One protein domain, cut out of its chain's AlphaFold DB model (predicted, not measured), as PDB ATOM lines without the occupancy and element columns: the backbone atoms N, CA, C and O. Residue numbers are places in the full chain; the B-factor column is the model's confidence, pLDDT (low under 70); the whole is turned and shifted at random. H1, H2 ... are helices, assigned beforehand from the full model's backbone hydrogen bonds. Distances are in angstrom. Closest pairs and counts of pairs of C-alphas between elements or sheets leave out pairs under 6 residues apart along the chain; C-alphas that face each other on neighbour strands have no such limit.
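This is residues 2 to 110 of the 217 residues of the protein "Ankyrin repeat protein" of Flavobacterium sp. TCH3-2 (UniProt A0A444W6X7). Three helical hairpins, H1 with H2, H4 with H5 and H6 with H7, stand side by side as a stack two helices deep: H1, H4 and H6 make one layer, H2, H5 and H7 the other. Short H3 lies near H2, H4 and H5, and residues 30 to 45 form a long loop beyond it. The printed part has 109 residues with seven named helices, H1 to H7 in chain order, and no named strand: all helix. It is compact, with a radius of gyration of the C-alphas of 12.2 A and spans of 34 by 30 by 25 A.

H1, residues 5 to 11, and H2, residues 14 to 23, form a hairpin; their closest C-alphas, Leu 8 and Leu 17, are 6.0 A apart. H3, residues 25 to 29, is close to but not clearly touching H5, residues 61 to 73, with the closest C-alphas, Ala 28 and Leu 71, 5.5 A apart. H4, residues 46 to 55, makes a hairpin with H5, at a shallow tilt of 1 degrees, closest at C-alphas Leu 50 and Ala 64, 5.8 A. H6, residues 87 to 93, touches H4, the same way, closest at C-alphas His 48 and Pro 87, 4.3 A. H7, residues 97 to 105, forms a hairpin with H6, closest at C-alphas Ala 91 and Gly 100, 4.9 A. Every O i to N i+4 pair is within hydrogen-bond range in H1, H2, H5, H6 and H7; H4 has 5 of 6, and H3 has 0 of 1 but 2 of 2 O i to N i+3 pairs.

H1 begins at C-alpha 5 (-49.901, -37.713, -43.114). H2 measures 14.4 A, H4 14.5 A, H5 17.8 A and H7 12.6 A, ending at C-alpha 105 (-31.665, -52.309, -45.209).

The printed part has no cut. The links H3 to H4 and H5 to H6 are long. Residues 38 and 84 have pLDDT under 70.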
ATOM      1  N   LYS A   2     -55.545 -30.157 -37.510       70.81
ATOM      2  CA  LYS A   2     -54.245 -30.852 -37.476       70.81
ATOM      3  C   LYS A   2     -53.928 -31.377 -38.895       70.81
ATOM      4  O   LYS A   2     -54.868 -31.806 -39.570       70.81
ATOM      5  N   PRO A   3     -52.678 -31.279 -39.380       82.56
ATOM      6  CA  PRO A   3     -52.307 -31.766 -40.708       82.56
ATOM      7  C   PRO A   3     -52.443 -33.297 -40.791       82.56
ATOM      8  O   PRO A   3     -52.346 -33.988 -39.781       82.56
ATOM      9  N   THR A   4     -52.715 -33.826 -41.986       91.06
ATOM     10  CA  THR A   4     -52.772 -35.276 -42.250       91.06
ATOM     11  C   THR A   4     -51.414 -35.780 -42.738       91.06
ATOM     12  O   THR A   4     -50.656 -35.002 -43.316       91.06
ATOM     13  N   ILE A   5     -51.132 -37.082 -42.590       91.69
ATOM     14  CA  ILE A   5     -49.901 -37.713 -43.114       91.69
ATOM     15  C   ILE A   5     -49.713 -37.398 -44.604       91.69
ATOM     16  O   ILE A   5     -48.644 -36.947 -45.001       91.69
ATOM     17  N   LYS A   6     -50.777 -37.530 -45.413       91.69
ATOM     18  CA  LYS A   6     -50.770 -37.157 -46.840       91.69
ATOM     19  C   LYS A   6     -50.265 -35.735 -47.053       91.69
ATOM     20  O   LYS A   6     -49.365 -35.528 -47.852       91.69
ATOM     21  N   LYS A   7     -50.824 -34.761 -46.330       91.44
ATOM     22  CA  LYS A   7     -50.459 -33.353 -46.500       91.44
ATOM     23  C   LYS A   7     -49.004 -33.093 -46.104       91.44
ATOM     24  O   LYS A   7     -48.332 -32.317 -46.770       91.44
ATOM     25  N   LEU A   8     -48.524 -33.747 -45.050       93.38
ATOM     26  CA  LEU A   8     -47.141 -33.614 -44.587       93.38
ATOM     27  C   LEU A   8     -46.155 -34.226 -45.585       93.38
ATOM     28  O   LEU A   8     -45.147 -33.599 -45.892       93.38
ATOM     29  N   ILE A   9     -46.487 -35.381 -46.170       92.81
ATOM     30  CA  ILE A   9     -45.733 -35.972 -47.285       92.81
ATOM     31  C   ILE A   9     -45.747 -35.031 -48.495       92.81
ATOM     32  O   ILE A   9     -44.694 -34.751 -49.062       92.81
ATOM     33  N   GLU A  10     -46.912 -34.479 -48.850       91.25
ATOM     34  CA  GLU A  10     -47.046 -33.551 -49.980       91.25
ATOM     35  C   GLU A  10     -46.178 -32.296 -49.820       91.25
ATOM     36  O   GLU A  10     -45.630 -31.788 -50.801       91.25
ATOM     37  N   GLN A  11     -46.052 -31.821 -48.579       92.19
ATOM     38  CA  GLN A  11     -45.260 -30.660 -48.177       92.19
ATOM     39  C   GLN A  11     -43.798 -30.993 -47.858       92.19
ATOM     40  O   GLN A  11     -43.020 -30.067 -47.634       92.19
ATOM     41  N   LYS A  12     -43.425 -32.280 -47.840       93.56
ATOM     42  CA  LYS A  12     -42.108 -32.773 -47.403       93.56
ATOM     43  C   LYS A  12     -41.743 -32.324 -45.979       93.56
ATOM     44  O   LYS A  12     -40.577 -32.123 -45.650       93.56
ATOM     45  N   ASP A  13     -42.753 -32.145 -45.131       94.12
ATOM     46  CA  ASP A  13     -42.595 -31.642 -43.769       94.12
ATOM     47  C   ASP A  13     -42.297 -32.789 -42.796       94.12
ATOM     48  O   ASP A  13     -43.194 -33.388 -42.196       94.12
ATOM     49  N   ASN A  14     -41.008 -33.097 -42.647       93.75
ATOM     50  CA  ASN A  14     -40.550 -34.149 -41.745       93.75
ATOM     51  C   ASN A  14     -40.771 -33.810 -40.260       93.75
ATOM     52  O   ASN A  14     -41.067 -34.700 -39.464       93.75
ATOM     53  N   ASN A  15     -40.661 -32.534 -39.881       94.06
ATOM     54  CA  ASN A  15     -40.832 -32.112 -38.489       94.06
ATOM     55  C   ASN A  15     -42.301 -32.220 -38.074       94.06
ATOM     56  O   ASN A  15     -42.609 -32.830 -37.051       94.06
ATOM     57  N   GLY A  16     -43.216 -31.720 -38.910       94.50
ATOM     58  CA  GLY A  16     -44.651 -31.871 -38.686       94.50
ATOM     59  C   GLY A  16     -45.088 -33.339 -38.690       94.50
ATOM     60  O   GLY A  16     -45.965 -33.722 -37.913       94.50
ATOM     61  N   LEU A  17     -44.450 -34.183 -39.511       94.56
ATOM     62  CA  LEU A  17     -44.658 -35.634 -39.496       94.56
ATOM     63  C   LEU A  17     -44.222 -36.256 -38.167       94.56
ATOM     64  O   LEU A  17     -44.984 -37.023 -37.579       94.56
ATOM     65  N   GLN A  18     -43.043 -35.894 -37.666       94.50
ATOM     66  CA  GLN A  18     -42.539 -36.379 -36.385       94.50
ATOM     67  C   GLN A  18     -43.438 -35.953 -35.215       94.50
ATOM     68  O   GLN A  18     -43.775 -36.787 -34.377       94.50
ATOM     69  N   GLU A  19     -43.870 -34.691 -35.168       94.56
ATOM     70  CA  GLU A  19     -44.786 -34.189 -34.132       94.56
ATOM     71  C   GLU A  19     -46.142 -34.906 -34.164       94.56
ATOM     72  O   GLU A  19     -46.672 -35.301 -33.122       94.56
ATOM     73  N   LEU A  20     -46.702 -35.110 -35.361       94.38
ATOM     74  CA  LEU A  20     -47.981 -35.797 -35.527       94.38
ATOM     75  C   LEU A  20     -47.905 -37.256 -35.068       94.38
ATOM     76  O   LEU A  20     -48.824 -37.740 -34.406       94.38
ATOM     77  N   LEU A  21     -46.827 -37.956 -35.422       94.69
ATOM     78  CA  LEU A  21     -46.646 -39.362 -35.072       94.69
ATOM     79  C   LEU A  21     -46.277 -39.557 -33.599       94.69
ATOM     80  O   LEU A  21     -46.690 -40.556 -33.019       94.69
ATOM     81  N   ALA A  22     -45.613 -38.586 -32.967       93.25
ATOM     82  CA  ALA A  22     -45.404 -38.588 -31.521       93.25
ATOM     83  C   ALA A  22     -46.733 -38.495 -30.740       93.25
ATOM     84  O   ALA A  22     -46.883 -39.146 -29.708       93.25
ATOM     85  N   ASP A  23     -47.710 -37.724 -31.240       93.25
ATOM     86  CA  ASP A  23     -49.069 -37.639 -30.673       93.25
ATOM     87  C   ASP A  23     -49.910 -38.885 -31.005       93.25
ATOM     88  O   ASP A  23     -50.692 -39.357 -30.178       93.25
ATOM     89  N   LYS A  24     -49.778 -39.421 -32.229       93.25
ATOM     90  CA  LYS A  24     -50.594 -40.538 -32.739       93.25
ATOM     91  C   LYS A  24     -49.781 -41.530 -33.586       93.25
ATOM     92  O   LYS A  24     -49.897 -41.516 -34.816       93.25
ATOM     93  N   PRO A  25     -49.053 -42.469 -32.956       92.12
ATOM     94  CA  PRO A  25     -48.207 -43.431 -33.670       92.12
ATOM     95  C   PRO A  25     -48.973 -44.344 -34.637       92.12
ATOM     96  O   PRO A  25     -48.448 -44.743 -35.671       92.12
ATOM     97  N   SER A  26     -50.249 -44.641 -34.358       91.69
ATOM     98  CA  SER A  26     -51.079 -45.505 -35.213       91.69
ATOM     99  C   SER A  26     -51.237 -44.978 -36.644       91.69
ATOM    100  O   SER A  26     -51.459 -45.767 -37.560       91.69
ATOM    101  N   LEU A  27     -51.098 -43.663 -36.852       94.00
ATOM    102  CA  LEU A  27     -51.186 -43.041 -38.176       94.00
ATOM    103  C   LEU A  27     -50.028 -43.440 -39.099       94.00
ATOM    104  O   LEU A  27     -50.165 -43.317 -40.313       94.00
ATOM    105  N   ALA A  28     -48.915 -43.948 -38.555       94.38
ATOM    106  CA  ALA A  28     -47.765 -44.397 -39.342       94.38
ATOM    107  C   ALA A  28     -48.109 -45.553 -40.301       94.38
ATOM    108  O   ALA A  28     -47.445 -45.716 -41.322       94.38
ATOM    109  N   ASN A  29     -49.160 -46.320 -39.984       94.31
ATOM    110  CA  ASN A  29     -49.644 -47.449 -40.782       94.31
ATOM    111  C   ASN A  29     -51.006 -47.187 -41.441       94.31
ATOM    112  O   ASN A  29     -51.508 -48.044 -42.167       94.31
ATOM    113  N   GLU A  30     -51.644 -46.042 -41.181       92.81
ATOM    114  CA  GLU A  30     -52.957 -45.757 -41.758       92.81
ATOM    115  C   GLU A  30     -52.812 -45.481 -43.258       92.81
ATOM    116  O   GLU A  30     -52.081 -44.578 -43.669       92.81
ATOM    117  N   GLY A  31     -53.532 -46.250 -44.078       91.00
ATOM    118  CA  GLY A  31     -53.506 -46.087 -45.525       91.00
ATOM    119  C   GLY A  31     -53.934 -44.681 -45.957       91.00
ATOM    120  O   GLY A  31     -55.010 -44.194 -45.592       91.00
ATOM    121  N   ILE A  32     -53.116 -44.048 -46.794       91.25
ATOM    122  CA  ILE A  32     -53.372 -42.718 -47.352       91.25
ATOM    123  C   ILE A  32     -53.635 -42.812 -48.856       91.25
ATOM    124  O   ILE A  32     -53.160 -43.723 -49.546       91.25
ATOM    125  N   THR A  33     -54.421 -41.872 -49.377       88.81
ATOM    126  CA  THR A  33     -54.630 -41.767 -50.824       88.81
ATOM    127  C   THR A  33     -53.360 -41.294 -51.519       88.81
ATOM    128  O   THR A  33     -52.460 -40.755 -50.868       88.81
ATOM    129  N   ILE A  34     -53.293 -41.510 -52.833       81.00
ATOM    130  CA  ILE A  34     -52.144 -41.115 -53.650       81.00
ATOM    131  C   ILE A  34     -51.835 -39.626 -53.404       81.00
ATOM    132  O   ILE A  34     -52.713 -38.773 -53.584       81.00
ATOM    133  N   PRO A  35     -50.619 -39.283 -52.942       72.69
ATOM    134  CA  PRO A  35     -50.186 -37.897 -52.864       72.69
ATOM    135  C   PRO A  35     -50.264 -37.254 -54.252       72.69
ATOM    136  O   PRO A  35     -49.884 -37.874 -55.240       72.69
ATOM    137  N   TYR A  36     -50.734 -36.011 -54.339       71.69
ATOM    138  CA  TYR A  36     -50.805 -35.250 -55.598       71.69
ATOM    139  C   TYR A  36     -51.811 -35.738 -56.666       71.69
ATOM    140  O   TYR A  36     -51.886 -35.116 -57.725       71.69
ATOM    141  N   ASP A  37     -52.627 -36.761 -56.387       76.44
ATOM    142  CA  ASP A  37     -53.770 -37.159 -57.225       76.44
ATOM    143  C   ASP A  37     -55.087 -36.958 -56.455       76.44
ATOM    144  O   ASP A  37     -55.299 -37.500 -55.369       76.44
ATOM    145  N   PHE A  38     -55.975 -36.125 -57.007       69.75
ATOM    146  CA  PHE A  38     -57.267 -35.783 -56.403       69.75
ATOM    147  C   PHE A  38     -58.412 -36.704 -56.841       69.75
ATOM    148  O   PHE A  38     -59.489 -36.647 -56.248       69.75
ATOM    149  N   PHE A  39     -58.205 -37.531 -57.866       72.62
ATOM    150  CA  PHE A  39     -59.230 -38.405 -58.435       72.62
ATOM    151  C   PHE A  39     -59.086 -39.853 -57.955       72.62
ATOM    152  O   PHE A  39     -60.081 -40.583 -57.896       72.62
ATOM    153  N   CYS A  40     -57.881 -40.265 -57.552       72.88
ATOM    154  CA  CYS A  40     -57.652 -41.589 -56.990       72.88
ATOM    155  C   CYS A  40     -57.965 -41.653 -55.487       72.88
ATOM    156  O   CYS A  40     -57.316 -41.028 -54.647       72.88
ATOM    157  N   HIS A  41     -58.954 -42.479 -55.142       78.81
ATOM    158  CA  HIS A  41     -59.402 -42.695 -53.764       78.81
ATOM    159  C   HIS A  41     -58.818 -43.970 -53.137       78.81
ATOM    160  O   HIS A  41     -59.096 -44.265 -51.973       78.81
ATOM    161  N   THR A  42     -58.007 -44.720 -53.886       84.94
ATOM    162  CA  THR A  42     -57.348 -45.927 -53.384       84.94
ATOM    163  C   THR A  42     -56.383 -45.542 -52.273       84.94
ATOM    164  O   THR A  42     -55.534 -44.664 -52.441       84.94
ATOM    165  N   LYS A  43     -56.500 -46.198 -51.122       89.94
ATOM    166  CA  LYS A  43     -55.572 -46.034 -50.002       89.94
ATOM    167  C   LYS A  43     -54.488 -47.103 -50.081       89.94
ATOM    168  O   LYS A  43     -54.791 -48.231 -50.440       89.94
ATOM    169  N   ALA A  44     -53.261 -46.730 -49.748       91.88
ATOM    170  CA  ALA A  44     -52.163 -47.669 -49.545       91.88
ATOM    171  C   ALA A  44     -51.282 -47.172 -48.401       91.88
ATOM    172  O   ALA A  44     -51.356 -45.999 -48.010       91.88
ATOM    173  N   HIS A  45     -50.449 -48.061 -47.875       95.12
ATOM    174  CA  HIS A  45     -49.541 -47.753 -46.781       95.12
ATOM    175  C   HIS A  45     -48.664 -46.508 -47.063       95.12
ATOM    176  O   HIS A  45     -48.174 -46.357 -48.187       95.12
ATOM    177  N   PRO A  46     -48.390 -45.632 -46.073       95.44
ATOM    178  CA  PRO A  46     -47.595 -44.418 -46.290       95.44
ATOM    179  C   PRO A  46     -46.231 -44.662 -46.953       95.44
ATOM    180  O   PRO A  46     -45.865 -43.926 -47.864       95.44
ATOM    181  N   LEU A  47     -45.517 -45.732 -46.578       96.81
ATOM    182  CA  LEU A  47     -44.239 -46.105 -47.211       96.81
ATOM    183  C   LEU A  47     -44.380 -46.474 -48.700       96.81
ATOM    184  O   LEU A  47     -43.509 -46.151 -49.505       96.81
ATOM    185  N   HIS A  48     -45.490 -47.109 -49.093       95.50
ATOM    186  CA  HIS A  48     -45.786 -47.363 -50.506       95.50
ATOM    187  C   HIS A  48     -46.001 -46.033 -51.237       95.50
ATOM    188  O   HIS A  48     -45.414 -45.790 -52.286       95.50
ATOM    189  N   ARG A  49     -46.772 -45.117 -50.637       94.50
ATOM    190  CA  ARG A  49     -47.079 -43.802 -51.222       94.50
ATOM    191  C   ARG A  49     -45.872 -42.885 -51.396       94.50
ATOM    192  O   ARG A  49     -45.908 -41.998 -52.244       94.50
ATOM    193  N   LEU A  50     -44.797 -43.097 -50.639       96.19
ATOM    194  CA  LEU A  50     -43.526 -42.422 -50.901       96.19
ATOM    195  C   LEU A  50     -42.936 -42.831 -52.261       96.19
ATOM    196  O   LEU A  50     -42.410 -41.973 -52.964       96.19
ATOM    197  N   CYS A  51     -43.099 -44.091 -52.679       95.94
ATOM    198  CA  CYS A  51     -42.660 -44.560 -53.997       95.94
ATOM    199  C   CYS A  51     -43.462 -43.886 -55.121       95.94
ATOM    200  O   CYS A  51     -42.872 -43.423 -56.094       95.94
ATOM    201  N   ASP A  52     -44.782 -43.734 -54.948       93.56
ATOM    202  CA  ASP A  52     -45.632 -42.983 -55.889       93.56
ATOM    203  C   ASP A  52     -45.161 -41.527 -56.043       93.56
ATOM    204  O   ASP A  52     -45.107 -40.987 -57.149       93.56
ATOM    205  N   ALA A  53     -44.797 -40.874 -54.933       93.75
ATOM    206  CA  ALA A  53     -44.320 -39.493 -54.945       93.75
ATOM    207  C   ALA A  53     -42.964 -39.339 -55.660       93.75
ATOM    208  O   ALA A  53     -42.757 -38.337 -56.358       93.75
ATOM    209  N   VAL A  54     -42.068 -40.322 -55.503       95.44
ATOM    210  CA  VAL A  54     -40.792 -40.393 -56.232       95.44
ATOM    211  C   VAL A  54     -41.046 -40.584 -57.725       95.44
ATOM    212  O   VAL A  54     -40.556 -39.799 -58.536       95.44
ATOM    213  N   PHE A  55     -41.895 -41.544 -58.094       93.06
ATOM    214  CA  PHE A  55     -42.259 -41.809 -59.488       93.06
ATOM    215  C   PHE A  55     -42.898 -40.609 -60.186       93.06
ATOM    216  O   PHE A  55     -42.560 -40.283 -61.322       93.06
ATOM    217  N   ALA A  56     -43.778 -39.888 -59.485       91.69
ATOM    218  CA  ALA A  56     -44.406 -38.672 -59.991       91.69
ATOM    219  C   ALA A  56     -43.434 -37.476 -60.117       91.69
ATOM    220  O   ALA A  56     -43.859 -36.375 -60.495       91.69
ATOM    221  N   GLY A  57     -42.155 -37.644 -59.755       93.19
ATOM    222  CA  GLY A  57     -41.131 -36.598 -59.785       93.19
ATOM    223  C   GLY A  57     -41.406 -35.453 -58.808       93.19
ATOM    224  O   GLY A  57     -40.934 -34.335 -59.009       93.19
ATOM    225  N   LYS A  58     -42.226 -35.691 -57.776       93.25
ATOM    226  CA  LYS A  58     -42.570 -34.684 -56.759       93.25
ATOM    227  C   LYS A  58     -41.593 -34.695 -55.592       93.25
ATOM    228  O   LYS A  58     -41.467 -33.683 -54.900       93.25
ATOM    229  N   MET A  59     -40.893 -35.807 -55.405       93.25
ATOM    230  CA  MET A  59     -39.952 -36.046 -54.321       93.25
ATOM    231  C   MET A  59     -38.718 -36.778 -54.851       93.25
ATOM    232  O   MET A  59     -38.847 -37.597 -55.758       93.25
ATOM    233  N   THR A  60     -37.533 -36.491 -54.317       96.19
ATOM    234  CA  THR A  60     -36.342 -37.318 -54.580       96.19
ATOM    235  C   THR A  60     -36.319 -38.527 -53.649       96.19
ATOM    236  O   THR A  60     -36.979 -38.524 -52.607       96.19
ATOM    237  N   ASP A  61     -35.535 -39.557 -53.971       95.81
ATOM    238  CA  ASP A  61     -35.348 -40.677 -53.049       95.81
ATOM    239  C   ASP A  61     -34.829 -40.223 -51.676       95.81
ATOM    240  O   ASP A  61     -35.272 -40.745 -50.666       95.81
ATOM    241  N   GLU A  62     -33.921 -39.247 -51.598       96.25
ATOM    242  CA  GLU A  62     -33.359 -38.772 -50.322       96.25
ATOM    243  C   GLU A  62     -34.413 -38.099 -49.432       96.25
ATOM    244  O   GLU A  62     -34.454 -38.312 -48.215       96.25
ATOM    245  N   GLU A  63     -35.295 -37.302 -50.040       96.38
ATOM    246  CA  GLU A  63     -36.434 -36.701 -49.346       96.38
ATOM    247  C   GLU A  63     -37.410 -37.791 -48.873       96.38
ATOM    248  O   GLU A  63     -37.863 -37.766 -47.727       96.38
ATOM    249  N   ALA A  64     -37.680 -38.787 -49.724       97.31
ATOM    250  CA  ALA A  64     -38.545 -39.912 -49.387       97.31
ATOM    251  C   ALA A  64     -37.956 -40.777 -48.267       97.31
ATOM    252  O   ALA A  64     -38.675 -41.135 -47.338       97.31
ATOM    253  N   ILE A  65     -36.651 -41.050 -48.298       98.31
ATOM    254  CA  ILE A  65     -35.925 -41.782 -47.253       98.31
ATOM    255  C   ILE A  65     -36.050 -41.050 -45.918       98.31
ATOM    256  O   ILE A  65     -36.357 -41.678 -44.910       98.31
ATOM    257  N   THR A  66     -35.908 -39.723 -45.904       97.88
ATOM    258  CA  THR A  66     -36.050 -38.929 -44.672       97.88
ATOM    259  C   THR A  66     -37.438 -39.109 -44.040       97.88
ATOM    260  O   THR A  66     -37.557 -39.330 -42.833       97.88
ATOM    261  N   LEU A  67     -38.501 -39.076 -44.851       97.56
ATOM    262  CA  LEU A  67     -39.867 -39.310 -44.371       97.56
ATOM    263  C   LEU A  67     -40.093 -40.773 -43.967       97.56
ATOM    264  O   LEU A  67     -40.753 -41.040 -42.960       97.56
ATOM    265  N   ALA A  68     -39.533 -41.720 -44.724       98.06
ATOM    266  CA  ALA A  68     -39.603 -43.145 -44.431       98.06
ATOM    267  C   ALA A  68     -38.934 -43.481 -43.094       98.06
ATOM    268  O   ALA A  68     -39.516 -44.204 -42.290       98.06
ATOM    269  N   GLU A  69     -37.762 -42.912 -42.805       98.12
ATOM    270  CA  GLU A  69     -37.099 -43.050 -41.509       98.12
ATOM    271  C   GLU A  69     -37.998 -42.593 -40.360       98.12
ATOM    272  O   GLU A  69     -38.098 -43.276 -39.342       98.12
ATOM    273  N   THR A  70     -38.658 -41.443 -40.509       97.38
ATOM    274  CA  THR A  70     -39.570 -40.917 -39.486       97.38
ATOM    275  C   THR A  70     -40.780 -41.827 -39.299       97.38
ATOM    276  O   THR A  70     -41.164 -42.099 -38.160       97.38
ATOM    277  N   LEU A  71     -41.354 -42.352 -40.384       97.62
ATOM    278  CA  LEU A  71     -42.444 -43.330 -40.326       97.62
ATOM    279  C   LEU A  71     -42.007 -44.610 -39.596       97.62
ATOM    280  O   LEU A  71     -42.689 -45.042 -38.665       97.62
ATOM    281  N   LEU A  72     -40.854 -45.182 -39.953       97.81
ATOM    282  CA  LEU A  72     -40.322 -46.408 -39.344       97.81
ATOM    283  C   LEU A  72     -39.991 -46.223 -37.858       97.81
ATOM    284  O   LEU A  72     -40.385 -47.049 -37.035       97.81
ATOM    285  N   LYS A  73     -39.358 -45.102 -37.482       96.75
ATOM    286  CA  LYS A  73     -39.077 -44.750 -36.075       96.75
ATOM    287  C   LYS A  73     -40.347 -44.668 -35.222       96.75
ATOM    288  O   LYS A  73     -40.280 -44.887 -34.016       96.75
ATOM    289  N   ASN A  74     -41.493 -44.378 -35.839       96.31
ATOM    290  CA  ASN A  74     -42.797 -44.302 -35.181       96.31
ATOM    291  C   ASN A  74     -43.671 -45.550 -35.407       96.31
ATOM    292  O   ASN A  74     -44.881 -45.509 -35.189       96.31
ATOM    293  N   GLY A  75     -43.069 -46.673 -35.810       95.56
ATOM    294  CA  GLY A  75     -43.742 -47.970 -35.863       95.56
ATOM    295  C   GLY A  75     -44.481 -48.265 -37.165       95.56
ATOM    296  O   GLY A  75     -45.339 -49.151 -37.172       95.56
ATOM    297  N   ALA A  76     -44.181 -47.563 -38.263       97.25
ATOM    298  CA  ALA A  76     -44.618 -48.007 -39.585       97.25
ATOM    299  C   ALA A  76     -44.071 -49.410 -39.882       97.25
ATOM    300  O   ALA A  76     -42.897 -49.701 -39.650       97.25
ATOM    301  N   ASN A  77     -44.917 -50.280 -40.420       96.94
ATOM    302  CA  ASN A  77     -44.523 -51.607 -40.853       96.94
ATOM    303  C   ASN A  77     -43.747 -51.492 -42.169       96.94
ATOM    304  O   ASN A  77     -44.289 -51.019 -43.169       96.94
ATOM    305  N   ILE A  78     -42.501 -51.972 -42.190       97.81
ATOM    306  CA  ILE A  78     -41.640 -51.954 -43.382       97.81
ATOM    307  C   ILE A  78     -42.272 -52.678 -44.582       97.81
ATOM    308  O   ILE A  78     -42.056 -52.295 -45.729       97.81
ATOM    309  N   ASN A  79     -43.120 -53.675 -44.317       96.56
ATOM    310  CA  ASN A  79     -43.837 -54.441 -45.337       96.56
ATOM    311  C   ASN A  79     -45.225 -53.868 -45.671       96.56
ATOM    312  O   ASN A  79     -45.934 -54.421 -46.511       96.56
ATOM    313  N   GLY A  80     -45.614 -52.759 -45.038       93.31
ATOM    314  CA  GLY A  80     -46.923 -52.139 -45.193       93.31
ATOM    315  C   GLY A  80     -48.089 -53.048 -44.794       93.31
ATOM    316  O   GLY A  80     -47.953 -53.932 -43.950       93.31
ATOM    317  N   ASP A  81     -49.249 -52.819 -45.407       84.81
ATOM    318  CA  ASP A  81     -50.476 -53.603 -45.221       84.81
ATOM    319  C   ASP A  81     -50.612 -54.766 -46.222       84.81
ATOM    320  O   ASP A  81     -51.580 -55.521 -46.131       84.81
ATOM    321  N   ARG A  82     -49.639 -54.941 -47.136       82.50
ATOM    322  CA  ARG A  82     -49.552 -55.956 -48.217       82.50
ATOM    323  C   ARG A  82     -50.700 -55.930 -49.243       82.50
ATOM    324  O   ARG A  82     -50.502 -56.365 -50.375       82.50
ATOM    325  N   LEU A  83     -51.850 -55.366 -48.888       71.88
ATOM    326  CA  LEU A  83     -53.004 -55.113 -49.743       71.88
ATOM    327  C   LEU A  83     -52.646 -54.046 -50.790       71.88
ATOM    328  O   LEU A  83     -52.633 -52.853 -50.506       71.88
ATOM    329  N   GLY A  84     -52.342 -54.487 -52.011       67.75
ATOM    330  CA  GLY A  84     -51.853 -53.616 -53.090       67.75
ATOM    331  C   GLY A  84     -50.328 -53.581 -53.243       67.75
ATOM    332  O   GLY A  84     -49.819 -52.760 -54.002       67.75
ATOM    333  N   GLY A  85     -49.606 -54.479 -52.564       83.62
ATOM    334  CA  GLY A  85     -48.157 -54.653 -52.691       83.62
ATOM    335  C   GLY A  85     -47.350 -53.985 -51.574       83.62
ATOM    336  O   GLY A  85     -47.722 -52.944 -51.026       83.62
ATOM    337  N   THR A  86     -46.217 -54.595 -51.220       94.69
ATOM    338  CA  THR A  86     -45.294 -54.062 -50.207       94.69
ATOM    339  C   THR A  86     -44.615 -52.775 -50.694       94.69
ATOM    340  O   THR A  86     -44.502 -52.550 -51.903       94.69
ATOM    341  N   PRO A  87     -44.089 -51.932 -49.785       97.06
ATOM    342  CA  PRO A  87     -43.268 -50.785 -50.171       97.06
ATOM    343  C   PRO A  87     -42.061 -51.162 -51.044       97.06
ATOM    344  O   PRO A  87     -41.689 -50.395 -51.925       97.06
ATOM    345  N   LEU A  88     -41.480 -52.353 -50.848       98.00
ATOM    346  CA  LEU A  88     -40.376 -52.847 -51.673       98.00
ATOM    347  C   LEU A  88     -40.819 -53.207 -53.102       98.00
ATOM    348  O   LEU A  88     -40.128 -52.842 -54.051       98.00
ATOM    349  N   LEU A  89     -41.978 -53.859 -53.272       96.31
ATOM    350  CA  LEU A  89     -42.557 -54.097 -54.603       96.31
ATOM    351  C   LEU A  89     -42.840 -52.777 -55.328       96.31
ATOM    352  O   LEU A  89     -42.508 -52.637 -56.503       96.31
ATOM    353  N   ALA A  90     -43.407 -51.799 -54.615       95.50
ATOM    354  CA  ALA A  90     -43.662 -50.470 -55.160       95.50
ATOM    355  C   ALA A  90     -42.361 -49.784 -55.592       95.50
ATOM    356  O   ALA A  90     -42.272 -49.285 -56.704       95.50
ATOM    357  N   ALA A  91     -41.318 -49.807 -54.759       97.31
ATOM    358  CA  ALA A  91     -40.029 -49.214 -55.108       97.31
ATOM    359  C   ALA A  91     -39.404 -49.849 -56.364       97.31
ATOM    360  O   ALA A  91     -38.850 -49.136 -57.205       97.31
ATOM    361  N   ALA A  92     -39.540 -51.171 -56.513       96.56
ATOM    362  CA  ALA A  92     -39.039 -51.914 -57.664       96.56
ATOM    363  C   ALA A  92     -39.747 -51.540 -58.979       96.56
ATOM    364  O   ALA A  92     -39.075 -51.379 -60.000       96.56
ATOM    365  N   SER A  93     -41.071 -51.351 -58.957       93.69
ATOM    366  CA  SER A  93     -41.862 -51.000 -60.147       93.69
ATOM    367  C   SER A  93     -41.924 -49.492 -60.435       93.69
ATOM    368  O   SER A  93     -42.083 -49.087 -61.584       93.69
ATOM    369  N   LEU A  94     -41.741 -48.642 -59.420       92.69
ATOM    370  CA  LEU A  94     -41.946 -47.187 -59.489       92.69
ATOM    371  C   LEU A  94     -40.647 -46.369 -59.491       92.69
ATOM    372  O   LEU A  94     -40.638 -45.198 -59.125       92.69
ATOM    373  N   HIS A  95     -39.534 -46.956 -59.932       87.81
ATOM    374  CA  HIS A  95     -38.260 -46.247 -60.125       87.81
ATOM    375  C   HIS A  95     -37.635 -45.640 -58.851       87.81
ATOM    376  O   HIS A  95     -36.661 -44.895 -58.956       87.81
ATOM    377  N   ALA A  96     -38.125 -45.983 -57.658       95.38
ATOM    378  CA  ALA A  96     -37.615 -45.477 -56.381       95.38
ATOM    379  C   ALA A  96     -36.455 -46.354 -55.875       95.38
ATOM    380  O   ALA A  96     -36.538 -47.010 -54.837       95.38
ATOM    381  N   GLU A  97     -35.388 -46.436 -56.674       95.62
ATOM    382  CA  GLU A  97     -34.296 -47.401 -56.501       95.62
ATOM    383  C   GLU A  97     -33.595 -47.272 -55.140       95.62
ATOM    384  O   GLU A  97     -33.397 -48.269 -54.442       95.62
ATOM    385  N   LYS A  98     -33.234 -46.048 -54.732       98.12
ATOM    386  CA  LYS A  98     -32.515 -45.823 -53.468       98.12
ATOM    387  C   LYS A  98     -33.440 -46.017 -52.273       98.12
ATOM    388  O   LYS A  98     -33.002 -46.554 -51.257       98.12
ATOM    389  N   LEU A  99     -34.708 -45.627 -52.395       98.44
ATOM    390  CA  LEU A  99     -35.718 -45.890 -51.376       98.44
ATOM    391  C   LEU A  99     -35.965 -47.399 -51.204       98.44
ATOM    392  O   LEU A  99     -36.067 -47.878 -50.078       98.44
ATOM    393  N   GLY A 100     -35.976 -48.166 -52.297       98.38
ATOM    394  CA  GLY A 100     -36.049 -49.628 -52.264       98.38
ATOM    395  C   GLY A 100     -34.857 -50.259 -51.542       98.38
ATOM    396  O   GLY A 100     -35.046 -51.113 -50.677       98.38
ATOM    397  N   ILE A 101     -33.635 -49.790 -51.824       98.69
ATOM    398  CA  ILE A 101     -32.423 -50.210 -51.097       98.69
ATOM    399  C   ILE A 101     -32.547 -49.879 -49.605       98.69
ATOM    400  O   ILE A 101     -32.275 -50.730 -48.763       98.69
ATOM    401  N   PHE A 102     -33.019 -48.679 -49.263       98.69
ATOM    402  CA  PHE A 102     -33.277 -48.309 -47.873       98.69
ATOM    403  C   PHE A 102     -34.288 -49.253 -47.201       98.69
ATOM    404  O   PHE A 102     -34.096 -49.630 -46.045       98.69
ATOM    405  N   TYR A 103     -35.337 -49.684 -47.907       98.62
ATOM    406  CA  TYR A 103     -36.299 -50.635 -47.352       98.62
ATOM    407  C   TYR A 103     -35.698 -52.015 -47.088       98.62
ATOM    408  O   TYR A 103     -35.945 -52.585 -46.025       98.62
ATOM    409  N   ILE A 104     -34.867 -52.523 -48.003       98.69
ATOM    410  CA  ILE A 104     -34.104 -53.765 -47.801       98.69
ATOM    411  C   ILE A 104     -33.260 -53.665 -46.522       98.69
ATOM    412  O   ILE A 104     -33.286 -54.563 -45.680       98.69
ATOM    413  N   ASP A 105     -32.586 -52.533 -46.330       98.31
ATOM    414  CA  ASP A 105     -31.665 -52.309 -45.209       98.31
ATOM    415  C   ASP A 105     -32.379 -52.209 -43.857       98.31
ATOM    416  O   ASP A 105     -31.766 -52.421 -42.811       98.31
ATOM    417  N   ASN A 106     -33.686 -51.947 -43.883       98.44
ATOM    418  CA  ASN A 106     -34.559 -51.904 -42.713       98.44
ATOM    419  C   ASN A 106     -35.420 -53.172 -42.555       98.44
ATOM    420  O   ASN A 106     -36.379 -53.174 -41.784       98.44
ATOM    421  N   GLY A 107     -35.074 -54.262 -43.249       97.56
ATOM    422  CA  GLY A 107     -35.694 -55.574 -43.047       97.56
ATOM    423  C   GLY A 107     -36.990 -55.794 -43.825       97.56
ATOM    424  O   GLY A 107     -37.860 -56.533 -43.358       97.56
ATOM    425  N   ALA A 108     -37.141 -55.160 -44.990       98.06
ATOM    426  CA  ALA A 108     -38.205 -55.517 -45.922       98.06
ATOM    427  C   ALA A 108     -38.122 -57.000 -46.323       98.06
ATOM    428  O   ALA A 108     -37.041 -57.569 -46.480       98.06
ATOM    429  N   ASP A 109     -39.287 -57.613 -46.503       96.81
ATOM    430  CA  ASP A 109     -39.430 -58.989 -46.968       96.81
ATOM    431  C   ASP A 109     -39.047 -59.081 -48.454       96.81
ATOM    432  O   ASP A 109     -39.745 -58.552 -49.322       96.81
ATOM    433  N   ILE A 110     -37.902 -59.710 -48.722       97.50
ATOM    434  CA  ILE A 110     -37.236 -59.725 -50.032       97.50
ATOM    435  C   ILE A 110     -38.008 -60.546 -51.067       97.50
ATOM    436  O   ILE A 110     -38.107 -60.145 -52.226       97.50
TER     437      ILE A 110